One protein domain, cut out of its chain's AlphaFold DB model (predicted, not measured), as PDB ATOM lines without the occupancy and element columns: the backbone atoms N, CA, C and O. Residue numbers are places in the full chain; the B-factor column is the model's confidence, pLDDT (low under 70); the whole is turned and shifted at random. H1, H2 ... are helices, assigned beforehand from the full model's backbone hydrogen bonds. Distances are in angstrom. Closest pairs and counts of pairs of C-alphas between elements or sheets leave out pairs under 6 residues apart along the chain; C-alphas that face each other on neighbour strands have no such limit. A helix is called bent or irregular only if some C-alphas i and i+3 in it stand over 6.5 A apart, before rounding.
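Overview. This is residues 552 to 640 of the 640 residues of an uncharacterized protein of Rhodotorula graminis (strain WP1) (UniProt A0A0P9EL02). Two helices, H1 and H3, lie side by side at one end; from them H4a, the first arm of the bent helix H4, runs past short H2 near the middle, and the second arm, H4b, turns off at the other end without touching a helix. The printed part has 89 residues with four named helices, in the order H1, H2, H3, H4, and no named strand; the class is all helix. It is compact, with a radius of gyration of the C-alphas of 13.6 A, but elongated in outline, 47 by 26 by 17 A.

Along the chain. H1, residues 552 to 563, begins at C-alpha 552 (133.508, 88.632, 57.862) and is 16.5 A long. H2, residues 576 to 581, is 8.6 A long, and H3, residues 597 to 606, is 14.7 A. H4, residues 613 to 638, was assigned as one helix by its hydrogen bonds but is bent: C-alphas 626 and 629 are 7.7 A apart. Its arm H4a, residues 613 to 626, is 20.2 A long; H4b, residues 629 to 638, is 14.2 A and ends at C-alpha 638 (111.017, 122.086, 53.246).

Arrangement. Residues 552 to 557 of H1 touch H3, opposite ways at a shallow tilt of 34.5 degrees, only just short of steep; the closest C-alphas, of Arg 553 and Ala 605, are 5.3 A apart. Residues 559 to 563 touch H4a at a steep 55 degrees, closest at Val 559 and Glu 613, 6.2 A between C-alphas. H2 only just touches H4a, with 3 pairs of C-alphas within 8 A, the closest Leu 579 and Glu 620 at 7.6 A. H4a and H4b are about perpendicular, at 81 degrees. Every O i to N i+4 pair is within hydrogen-bond range in H1, H2 and H3; in H4a 8 of 10 are, in H4b 5 of 6.

Size, cuts and confidence. The C-alphas farthest apart, of Gly 608 and Arg 640, are 47.4 A apart. The printed part has no cut; the links H1 to H2 and H2 to H3 are long. pLDDT is under 70 at residues 568 to 574, 585 to 586 and 628 to 640.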
ATOM      1  N   ALA A 552     134.853  88.371  57.331       94.06
ATOM      2  CA  ALA A 552     133.508  88.632  57.862       94.06
ATOM      3  C   ALA A 552     133.220  90.142  57.995       94.06
ATOM      4  O   ALA A 552     132.133  90.602  57.637       94.06
ATOM      5  N   ARG A 553     134.224  90.918  58.423       95.00
ATOM      6  CA  ARG A 553     134.173  92.381  58.524       95.00
ATOM      7  C   ARG A 553     133.995  93.056  57.165       95.00
ATOM      8  O   ARG A 553     133.119  93.901  57.027       95.00
ATOM      9  N   GLU A 554     134.759  92.654  56.149       95.81
ATOM     10  CA  GLU A 554     134.613  93.158  54.773       95.81
ATOM     11  C   GLU A 554     133.254  92.798  54.156       95.81
ATOM     12  O   GLU A 554     132.650  93.617  53.463       95.81
ATOM     13  N   ALA A 555     132.736  91.597  54.427       94.88
ATOM     14  CA  ALA A 555     131.413  91.182  53.969       94.88
ATOM     15  C   ALA A 555     130.295  92.013  54.629       94.88
ATOM     16  O   ALA A 555     129.393  92.493  53.943       94.88
ATOM     17  N   ALA A 556     130.379  92.251  55.942       96.56
ATOM     18  CA  ALA A 556     129.447  93.115  56.666       96.56
ATOM     19  C   ALA A 556     129.560  94.591  56.248       96.56
ATOM     20  O   ALA A 556     128.541  95.277  56.132       96.56
ATOM     21  N   ALA A 557     130.777  95.071  55.982       96.94
ATOM     22  CA  ALA A 557     131.031  96.390  55.417       96.94
ATOM     23  C   ALA A 557     130.392  96.539  54.031       96.94
ATOM     24  O   ALA A 557     129.781  97.568  53.761       96.94
ATOM     25  N   LEU A 558     130.464  95.514  53.175       96.75
ATOM     26  CA  LEU A 558     129.834  95.534  51.855       96.75
ATOM     27  C   LEU A 558     128.307  95.592  51.953       96.75
ATOM     28  O   LEU A 558     127.700  96.403  51.260       96.75
ATOM     29  N   VAL A 559     127.691  94.814  52.853       96.69
ATOM     30  CA  VAL A 559     126.241  94.900  53.124       96.69
ATOM     31  C   VAL A 559     125.852  96.313  53.572       96.69
ATOM     32  O   VAL A 559     124.903  96.875  53.035       96.69
ATOM     33  N   LEU A 560     126.605  96.921  54.495       96.69
ATOM     34  CA  LEU A 560     126.331  98.282  54.968       96.69
ATOM     35  C   LEU A 560     126.536  99.339  53.871       96.69
ATOM     36  O   LEU A 560     125.696 100.217  53.706       96.69
ATOM     37  N   VAL A 561     127.619  99.254  53.099       95.69
ATOM     38  CA  VAL A 561     127.914 100.184  51.996       95.69
ATOM     39  C   VAL A 561     126.871 100.071  50.884       95.69
ATOM     40  O   VAL A 561     126.396 101.095  50.397       95.69
ATOM     41  N   GLU A 562     126.468  98.857  50.501       94.81
ATOM     42  CA  GLU A 562     125.365  98.653  49.559       94.81
ATOM     43  C   GLU A 562     124.046  99.221  50.095       94.81
ATOM     44  O   GLU A 562     123.320  99.858  49.338       94.81
ATOM     45  N   TRP A 563     123.736  99.018  51.378       94.38
ATOM     46  CA  TRP A 563     122.507  99.502  52.012       94.38
ATOM     47  C   TRP A 563     122.451 101.038  52.088       94.38
ATOM     48  O   TRP A 563     121.430 101.626  51.728       94.38
ATOM     49  N   LEU A 564     123.569 101.683  52.450       92.75
ATOM     50  CA  LEU A 564     123.776 103.144  52.483       92.75
ATOM     51  C   LEU A 564     123.810 103.814  51.096       92.75
ATOM     52  O   LEU A 564     123.831 105.044  51.006       92.75
ATOM     53  N   LEU A 565     123.883 103.032  50.016       90.19
ATOM     54  CA  LEU A 565     123.841 103.511  48.629       90.19
ATOM     55  C   LEU A 565     122.456 103.352  47.980       90.19
ATOM     56  O   LEU A 565     122.257 103.813  46.856       90.19
ATOM     57  N   ARG A 566     121.499 102.712  48.662       86.94
ATOM     58  CA  ARG A 566     120.119 102.520  48.192       86.94
ATOM     59  C   ARG A 566     119.191 103.592  48.774       86.94
ATOM     60  O   ARG A 566     119.413 104.098  49.869       86.94
ATOM     61  N   THR A 567     118.114 103.899  48.057       75.38
ATOM     62  CA  THR A 567     116.939 104.590  48.614       75.38
ATOM     63  C   THR A 567     116.171 103.643  49.535       75.38
ATOM     64  O   THR A 567     115.973 102.484  49.165       75.38
ATOM     65  N   GLY A 568     115.719 104.115  50.700       64.25
ATOM     66  CA  GLY A 568     115.006 103.277  51.665       64.25
ATOM     67  C   GLY A 568     113.615 102.830  51.181       64.25
ATOM     68  O   GLY A 568     112.911 103.617  50.547       64.25
ATOM     69  N   PRO A 569     113.177 101.592  51.488       60.19
ATOM     70  CA  PRO A 569     111.810 101.144  51.241       60.19
ATOM     71  C   PRO A 569     110.832 101.699  52.290       60.19
ATOM     72  O   PRO A 569     109.655 101.870  51.987       60.19
ATOM     73  N   ALA A 570     111.314 102.004  53.503       63.62
ATOM     74  CA  ALA A 570     110.520 102.592  54.586       63.62
ATOM     75  C   ALA A 570     110.252 104.093  54.368       63.62
ATOM     76  O   ALA A 570     109.149 104.570  54.625       63.62
ATOM     77  N   SER A 571     111.234 104.833  53.838       60.94
ATOM     78  CA  SER A 571     111.017 106.153  53.242       60.94
ATOM     79  C   SER A 571     111.931 106.353  52.026       60.94
ATOM     80  O   SER A 571     113.138 106.519  52.198       60.94
ATOM     81  N   PRO A 572     111.385 106.416  50.797       65.00
ATOM     82  CA  PRO A 572     112.168 106.736  49.604       65.00
ATOM     83  C   PRO A 572     112.524 108.231  49.496       65.00
ATOM     84  O   PRO A 572     113.168 108.629  48.527       65.00
ATOM     85  N   GLN A 573     112.090 109.065  50.453       64.31
ATOM     86  CA  GLN A 573     112.403 110.501  50.514       64.31
ATOM     87  C   GLN A 573     113.573 110.808  51.467       64.31
ATOM     88  O   GLN A 573     114.297 111.781  51.252       64.31
ATOM     89  N   VAL A 574     113.814 109.947  52.463       69.81
ATOM     90  CA  VAL A 574     114.926 110.077  53.412       69.81
ATOM     91  C   VAL A 574     116.193 109.431  52.841       69.81
ATOM     92  O   VAL A 574     116.208 108.269  52.442       69.81
ATOM     93  N   ASP A 575     117.295 110.184  52.830       78.75
ATOM     94  CA  ASP A 575     118.629 109.650  52.540       78.75
ATOM     95  C   ASP A 575     119.068 108.722  53.691       78.75
ATOM     96  O   ASP A 575     119.203 109.148  54.841       78.75
ATOM     97  N   ARG A 576     119.316 107.441  53.392       86.56
ATOM     98  CA  ARG A 576     119.758 106.454  54.390       86.56
ATOM     99  C   ARG A 576     121.040 106.854  55.104       86.56
ATOM    100  O   ARG A 576     121.184 106.566  56.288       86.56
ATOM    101  N   ARG A 577     121.960 107.558  54.437       86.75
ATOM    102  CA  ARG A 577     123.163 108.088  55.091       86.75
ATOM    103  C   ARG A 577     122.773 109.153  56.102       86.75
ATOM    104  O   ARG A 577     123.212 109.077  57.248       86.75
ATOM    105  N   ALA A 578     121.933 110.112  55.702       81.06
ATOM    106  CA  ALA A 578     121.417 111.162  56.582       81.06
ATOM    107  C   ALA A 578     120.780 110.577  57.853       81.06
ATOM    108  O   ALA A 578     121.108 111.030  58.948       81.06
ATOM    109  N   LEU A 579     119.955 109.535  57.710       84.56
ATOM    110  CA  LEU A 579     119.341 108.822  58.829       84.56
ATOM    111  C   LEU A 579     120.365 108.064  59.692       84.56
ATOM    112  O   LEU A 579     120.251 108.058  60.915       84.56
ATOM    113  N   PHE A 580     121.356 107.416  59.077       89.44
ATOM    114  CA  PHE A 580     122.289 106.512  59.759       89.44
ATOM    115  C   PHE A 580     123.407 107.234  60.528       89.44
ATOM    116  O   PHE A 580     123.716 106.855  61.657       89.44
ATOM    117  N   PHE A 581     123.974 108.301  59.957       88.12
ATOM    118  CA  PHE A 581     125.052 109.095  60.570       88.12
ATOM    119  C   PHE A 581     124.555 110.368  61.273       88.12
ATOM    120  O   PHE A 581     125.309 110.991  62.021       88.12
ATOM    121  N   GLY A 582     123.309 110.790  61.039       82.81
ATOM    122  CA  GLY A 582     122.726 112.010  61.598       82.81
ATOM    123  C   GLY A 582     121.414 111.761  62.341       82.81
ATOM    124  O   GLY A 582     120.692 110.803  62.065       82.81
ATOM    125  N   ARG A 583     121.098 112.643  63.290       79.25
ATOM    126  CA  ARG A 583     119.754 112.776  63.877       79.25
ATOM    127  C   ARG A 583     119.010 113.951  63.245       79.25
ATOM    128  O   ARG A 583     119.642 114.837  62.669       79.25
ATOM    129  N   ALA A 584     117.693 114.017  63.445       70.00
ATOM    130  CA  ALA A 584     116.902 115.189  63.061       70.00
ATOM    131  C   ALA A 584     117.379 116.484  63.760       70.00
ATOM    132  O   ALA A 584     117.226 117.567  63.200       70.00
ATOM    133  N   ASP A 585     118.038 116.387  64.930       67.69
ATOM    134  CA  ASP A 585     118.669 117.525  65.624       67.69
ATOM    135  C   ASP A 585     120.007 117.999  64.997       67.69
ATOM    136  O   ASP A 585     120.661 118.916  65.510       67.69
ATOM    137  N   GLY A 586     120.422 117.411  63.870       65.56
ATOM    138  CA  GLY A 586     121.633 117.778  63.134       65.56
ATOM    139  C   GLY A 586     122.943 117.350  63.803       65.56
ATOM    140  O   GLY A 586     124.014 117.710  63.310       65.56
ATOM    141  N   ARG A 587     122.900 116.596  64.910       76.19
ATOM    142  CA  ARG A 587     124.092 116.009  65.541       76.19
ATOM    143  C   ARG A 587     124.456 114.672  64.894       76.19
ATOM    144  O   ARG A 587     123.620 114.015  64.271       76.19
ATOM    145  N   VAL A 588     125.711 114.249  65.085       80.75
ATOM    146  CA  VAL A 588     126.162 112.887  64.738       80.75
ATOM    147  C   VAL A 588     125.313 111.883  65.514       80.75
ATOM    148  O   VAL A 588     125.174 112.016  66.734       80.75
ATOM    149  N   ARG A 589     124.759 110.880  64.828       86.88
ATOM    150  CA  ARG A 589     123.984 109.832  65.488       86.88
ATOM    151  C   ARG A 589     124.887 108.994  66.386       86.88
ATOM    152  O   ARG A 589     125.932 108.494  65.974       86.88
ATOM    153  N   ARG A 590     124.412 108.803  67.610       89.06
ATOM    154  CA  ARG A 590     124.887 107.783  68.534       89.06
ATOM    155  C   ARG A 590     123.704 106.952  69.003       89.06
ATOM    156  O   ARG A 590     122.561 107.402  68.906       89.06
ATOM    157  N   ASP A 591     123.994 105.745  69.450       83.25
ATOM    158  CA  ASP A 591     123.055 104.905  70.190       83.25
ATOM    159  C   ASP A 591     123.061 105.241  71.692       83.25
ATOM    160  O   ASP A 591     123.747 106.163  72.140       83.25
ATOM    161  N   ASP A 592     122.256 104.508  72.457       80.31
ATOM    162  CA  ASP A 592     121.957 104.784  73.864       80.31
ATOM    163  C   ASP A 592     123.150 104.533  74.819       80.31
ATOM    164  O   ASP A 592     123.162 105.053  75.933       80.31
ATOM    165  N   GLU A 593     124.193 103.816  74.375       80.62
ATOM    166  CA  GLU A 593     125.483 103.683  75.083       80.62
ATOM    167  C   GLU A 593     126.528 104.708  74.594       80.62
ATOM    168  O   GLU A 593     127.650 104.773  75.100       80.62
ATOM    169  N   GLY A 594     126.168 105.551  73.622       84.75
ATOM    170  CA  GLY A 594     127.031 106.585  73.066       84.75
ATOM    171  C   GLY A 594     127.997 106.096  71.982       84.75
ATOM    172  O   GLY A 594     128.848 106.887  71.553       84.75
ATOM    173  N   GLU A 595     127.885 104.852  71.510       88.62
ATOM    174  CA  GLU A 595     128.628 104.362  70.346       88.62
ATOM    175  C   GLU A 595     128.030 104.916  69.039       88.62
ATOM    176  O   GLU A 595     127.012 105.609  69.038       88.62
ATOM    177  N   ARG A 596     128.699 104.678  67.903       91.69
ATOM    178  CA  ARG A 596     128.169 105.032  66.574       91.69
ATOM    179  C   ARG A 596     127.589 103.774  65.915       91.69
ATOM    180  O   ARG A 596     128.257 102.737  65.977       91.69
ATOM    181  N   PRO A 597     126.442 103.840  65.208       92.62
ATOM    182  CA  PRO A 597     125.763 102.651  64.675       92.62
ATOM    183  C   PRO A 597     126.653 101.715  63.839       92.62
ATOM    184  O   PRO A 597     126.538 100.491  63.925       92.62
ATOM    185  N   TRP A 598     127.591 102.270  63.067       94.12
ATOM    186  CA  TRP A 598     128.516 101.481  62.250       94.12
ATOM    187  C   TRP A 598     129.626 100.781  63.040       94.12
ATOM    188  O   TRP A 598     130.088  99.723  62.613       94.12
ATOM    189  N   VAL A 599     130.044 101.328  64.190       94.88
ATOM    190  CA  VAL A 599     131.041 100.686  65.063       94.88
ATOM    191  C   VAL A 599     130.456  99.373  65.565       94.88
ATOM    192  O   VAL A 599     131.052  98.318  65.361       94.88
ATOM    193  N   ARG A 600     129.227  99.420  66.093       91.88
ATOM    194  CA  ARG A 600     128.461  98.230  66.475       91.88
ATOM    195  C   ARG A 600     128.268  97.260  65.321       91.88
ATOM    196  O   ARG A 600     128.454  96.062  65.509       91.88
ATOM    197  N   TRP A 601     127.917  97.755  64.135       94.75
ATOM    198  CA  TRP A 601     127.721  96.903  62.961       94.75
ATOM    199  C   TRP A 601     128.965  96.073  62.617       94.75
ATOM    200  O   TRP A 601     128.859  94.861  62.435       94.75
ATOM    201  N   LEU A 602     130.148  96.695  62.585       95.06
ATOM    202  CA  LEU A 602     131.396  95.984  62.296       95.06
ATOM    203  C   LEU A 602     131.851  95.109  63.478       95.06
ATOM    204  O   LEU A 602     132.228  93.962  63.265       95.06
ATOM    205  N   MET A 603     131.707  95.579  64.723       93.69
ATOM    206  CA  MET A 603     132.006  94.789  65.932       93.69
ATOM    207  C   MET A 603     131.144  93.521  66.052       93.69
ATOM    208  O   MET A 603     131.582  92.527  66.627       93.69
ATOM    209  N   ARG A 604     129.919  93.524  65.512       92.25
ATOM    210  CA  ARG A 604     129.073  92.324  65.405       92.25
ATOM    211  C   ARG A 604     129.649  91.319  64.407       92.25
ATOM    212  O   ARG A 604     129.743  90.140  64.738       92.25
ATOM    213  N   ALA A 605     130.102  91.783  63.243       93.94
ATOM    214  CA  ALA A 605     130.758  90.937  62.247       93.94
ATOM    215  C   ALA A 605     132.056  90.304  62.781       93.94
ATOM    216  O   ALA A 605     132.285  89.113  62.579       93.94
ATOM    217  N   ASP A 606     132.858  91.069  63.529       93.19
ATOM    218  CA  ASP A 606     134.085  90.580  64.178       93.19
ATOM    219  C   ASP A 606     133.797  89.513  65.255       93.19
ATOM    220  O   ASP A 606     134.611  88.622  65.488       93.19
ATOM    221  N   ARG A 607     132.613  89.563  65.885       94.50
ATOM    222  CA  ARG A 607     132.101  88.541  66.821       94.50
ATOM    223  C   ARG A 607     131.444  87.338  66.117       94.50
ATOM    224  O   ARG A 607     130.916  86.463  66.797       94.50
ATOM    225  N   GLY A 608     131.448  87.286  64.782       91.44
ATOM    226  CA  GLY A 608     130.829  86.217  63.987       91.44
ATOM    227  C   GLY A 608     129.300  86.301  63.858       91.44
ATOM    228  O   GLY A 608     128.671  85.355  63.380       91.44
ATOM    229  N   ASP A 609     128.683  87.409  64.274       92.06
ATOM    230  CA  ASP A 609     127.236  87.617  64.190       92.06
ATOM    231  C   ASP A 609     126.800  87.881  62.732       92.06
ATOM    232  O   ASP A 609     127.509  88.519  61.949       92.06
ATOM    233  N   ARG A 610     125.619  87.393  62.329       87.44
ATOM    234  CA  ARG A 610     125.161  87.496  60.929       87.44
ATOM    235  C   ARG A 610     124.727  88.923  60.580       87.44
ATOM    236  O   ARG A 610     123.604  89.329  60.875       87.44
ATOM    237  N   CYS A 611     125.588  89.670  59.903       93.25
ATOM    238  CA  CYS A 611     125.268  90.973  59.319       93.25
ATOM    239  C   CYS A 611     124.497  90.802  57.994       93.25
ATOM    240  O   CYS A 611     125.065  90.376  56.991       93.25
ATOM    241  N   SER A 612     123.198  91.116  57.993       93.75
ATOM    242  CA  SER A 612     122.285  90.977  56.845       93.75
ATOM    243  C   SER A 612     121.464  92.247  56.614       93.75
ATOM    244  O   SER A 612     121.144  92.951  57.566       93.75
ATOM    245  N   GLU A 613     121.085  92.524  55.363       92.75
ATOM    246  CA  GLU A 613     120.401  93.773  54.987       92.75
ATOM    247  C   GLU A 613     119.116  94.032  55.794       92.75
ATOM    248  O   GLU A 613     118.949  95.111  56.350       92.75
ATOM    249  N   HIS A 614     118.301  92.992  55.999       91.75
ATOM    250  CA  HIS A 614     117.087  93.024  56.821       91.75
ATOM    251  C   HIS A 614     117.319  93.598  58.237       91.75
ATOM    252  O   HIS A 614     116.466  94.315  58.749       91.75
ATOM    253  N   ARG A 615     118.487  93.351  58.860       92.50
ATOM    254  CA  ARG A 615     118.834  93.906  60.186       92.50
ATOM    255  C   ARG A 615     119.135  95.413  60.153       92.50
ATOM    256  O   ARG A 615     119.107  96.042  61.206       92.50
ATOM    257  N   LEU A 616     119.444  95.981  58.987       93.44
ATOM    258  CA  LEU A 616     119.562  97.427  58.773       93.44
ATOM    259  C   LEU A 616     118.214  98.043  58.373       93.44
ATOM    260  O   LEU A 616     117.903  99.140  58.821       93.44
ATOM    261  N   ASP A 617     117.393  97.328  57.597       91.88
ATOM    262  CA  ASP A 617     116.025  97.753  57.255       91.88
ATOM    263  C   ASP A 617     115.126  97.848  58.504       91.88
ATOM    264  O   ASP A 617     114.381  98.814  58.663       91.88
ATOM    265  N   ASP A 618     115.240  96.890  59.431       90.81
ATOM    266  CA  ASP A 618     114.558  96.947  60.731       90.81
ATOM    267  C   ASP A 618     115.093  98.089  61.602       90.81
ATOM    268  O   ASP A 618     114.316  98.806  62.219       90.81
ATOM    269  N   TRP A 619     116.407  98.331  61.598       91.31
ATOM    270  CA  TRP A 619     116.997  99.465  62.314       91.31
ATOM    271  C   TRP A 619     116.507 100.817  61.762       91.31
ATOM    272  O   TRP A 619     116.217 101.732  62.531       91.31
ATOM    273  N   GLU A 620     116.371 100.948  60.439       90.50
ATOM    274  CA  GLU A 620     115.786 102.128  59.787       90.50
ATOM    275  C   GLU A 620     114.322 102.311  60.196       90.50
ATOM    276  O   GLU A 620     113.929 103.428  60.534       90.50
ATOM    277  N   ARG A 621     113.545 101.225  60.263       88.81
ATOM    278  CA  ARG A 621     112.173 101.219  60.789       88.81
ATOM    279  C   ARG A 621     112.128 101.706  62.245       88.81
ATOM    280  O   ARG A 621     111.450 102.689  62.525       88.81
ATOM    281  N   ASP A 622     112.916 101.111  63.140       88.88
ATOM    282  CA  ASP A 622     112.971 101.443  64.574       88.88
ATOM    283  C   ASP A 622     113.414 102.893  64.847       88.88
ATOM    284  O   ASP A 622     113.074 103.486  65.877       88.88
ATOM    285  N   VAL A 623     114.223 103.482  63.960       87.25
ATOM    286  CA  VAL A 623     114.625 104.895  64.047       87.25
ATOM    287  C   VAL A 623     113.558 105.811  63.446       87.25
ATOM    288  O   VAL A 623     113.272 106.851  64.035       87.25
ATOM    289  N   LEU A 624     112.918 105.435  62.336       84.75
ATOM    290  CA  LEU A 624     111.815 106.201  61.745       84.75
ATOM    291  C   LEU A 624     110.531 106.147  62.593       84.75
ATOM    292  O   LEU A 624     109.791 107.123  62.618       84.75
ATOM    293  N   GLU A 625     110.276 105.089  63.358       85.06
ATOM    294  CA  GLU A 625     109.148 105.056  64.301       85.06
ATOM    295  C   GLU A 625     109.394 105.965  65.519       85.06
ATOM    296  O   GLU A 625     108.476 106.658  65.972       85.06
ATOM    297  N   ARG A 626     110.642 106.042  66.008       82.75
ATOM    298  CA  ARG A 626     111.034 106.918  67.129       82.75
ATOM    299  C   ARG A 626     111.181 108.393  66.735       82.75
ATOM    300  O   ARG A 626     110.667 109.259  67.435       82.75
ATOM    301  N   GLU A 627     111.864 108.690  65.630       77.44
ATOM    302  CA  GLU A 627     112.211 110.058  65.205       77.44
ATOM    303  C   GLU A 627     111.400 110.562  63.998       77.44
ATOM    304  O   GLU A 627     111.464 111.744  63.666       77.44
ATOM    305  N   GLY A 628     110.624 109.724  63.304       66.88
ATOM    306  CA  GLY A 628     109.982 110.084  62.026       66.88
ATOM    307  C   GLY A 628     108.940 111.201  62.109       66.88
ATOM    308  O   GLY A 628     108.587 111.788  61.087       66.88
ATOM    309  N   ARG A 629     108.486 111.573  63.314       62.47
ATOM    310  CA  ARG A 629     107.721 112.817  63.513       62.47
ATOM    311  C   ARG A 629     108.588 114.051  63.268       62.47
ATOM    312  O   ARG A 629     108.097 115.011  62.691       62.47
ATOM    313  N   GLU A 630     109.853 114.022  63.673       65.94
ATOM    314  CA  GLU A 630     110.813 115.117  63.513       65.94
ATOM    315  C   GLU A 630     111.242 115.223  62.043       65.94
ATOM    316  O   GLU A 630     111.018 116.260  61.414       65.94
ATOM    317  N   TRP A 631     111.713 114.118  61.453       64.94
ATOM    318  CA  TRP A 631     112.051 114.029  60.023       64.94
ATOM    319  C   TRP A 631     110.851 114.392  59.124       64.94
ATOM    320  O   TRP A 631     110.950 115.263  58.260       64.94
ATOM    321  N   GLY A 632     109.671 113.827  59.397       57.25
ATOM    322  CA  GLY A 632     108.433 114.112  58.665       57.25
ATOM    323  C   GLY A 632     107.794 115.474  58.976       57.25
ATOM    324  O   GLY A 632     106.812 115.846  58.326       57.25
ATOM    325  N   ILE A 633     108.296 116.236  59.954       57.47
ATOM    326  CA  ILE A 633     108.019 117.676  60.097       57.47
ATOM    327  C   ILE A 633     109.013 118.470  59.245       57.47
ATOM    328  O   ILE A 633     108.598 119.414  58.572       57.47
ATOM    329  N   GLN A 634     110.288 118.075  59.223       55.91
ATOM    330  CA  GLN A 634     111.345 118.712  58.437       55.91
ATOM    331  C   GLN A 634     111.021 118.683  56.931       55.91
ATOM    332  O   GLN A 634     111.019 119.736  56.295       55.91
ATOM    333  N   GLU A 635     110.613 117.535  56.378       54.47
ATOM    334  CA  GLU A 635     110.138 117.410  54.985       54.47
ATOM    335  C   GLU A 635     108.945 118.342  54.692       54.47
ATOM    336  O   GLU A 635     108.954 119.117  53.732       54.47
ATOM    337  N   ARG A 636     107.926 118.345  55.567       54.81
ATOM    338  CA  ARG A 636     106.723 119.186  55.413       54.81
ATOM    339  C   ARG A 636     106.967 120.683  55.644       54.81
ATOM    340  O   ARG A 636     106.107 121.481  55.267       54.81
ATOM    341  N   ARG A 637     108.113 121.076  56.215       50.09
ATOM    342  CA  ARG A 637     108.607 122.467  56.241       50.09
ATOM    343  C   ARG A 637     109.425 122.806  54.994       50.09
ATOM    344  O   ARG A 637     109.247 123.889  54.453       50.09
ATOM    345  N   GLN A 638     110.252 121.887  54.488       48.59
ATOM    346  CA  GLN A 638     111.017 122.086  53.246       48.59
ATOM    347  C   GLN A 638     110.127 122.198  51.994       48.59
ATOM    348  O   GLN A 638     110.506 122.858  51.028       48.59
ATOM    349  N   ALA A 639     108.933 121.599  52.022       47.34
ATOM    350  CA  ALA A 639     107.925 121.695  50.966       47.34
ATOM    351  C   ALA A 639     107.059 122.984  51.000       47.34
ATOM    352  O   ALA A 639     106.041 123.034  50.306       47.34
ATOM    353  N   ARG A 640     107.404 124.002  51.811       44.00
ATOM    354  CA  ARG A 640     106.582 125.207  52.065       44.00
ATOM    355  C   ARG A 640     107.335 126.535  51.973       44.00
ATOM    356  O   ARG A 640     106.637 127.555  51.763       44.00
TER     357      ARG A 640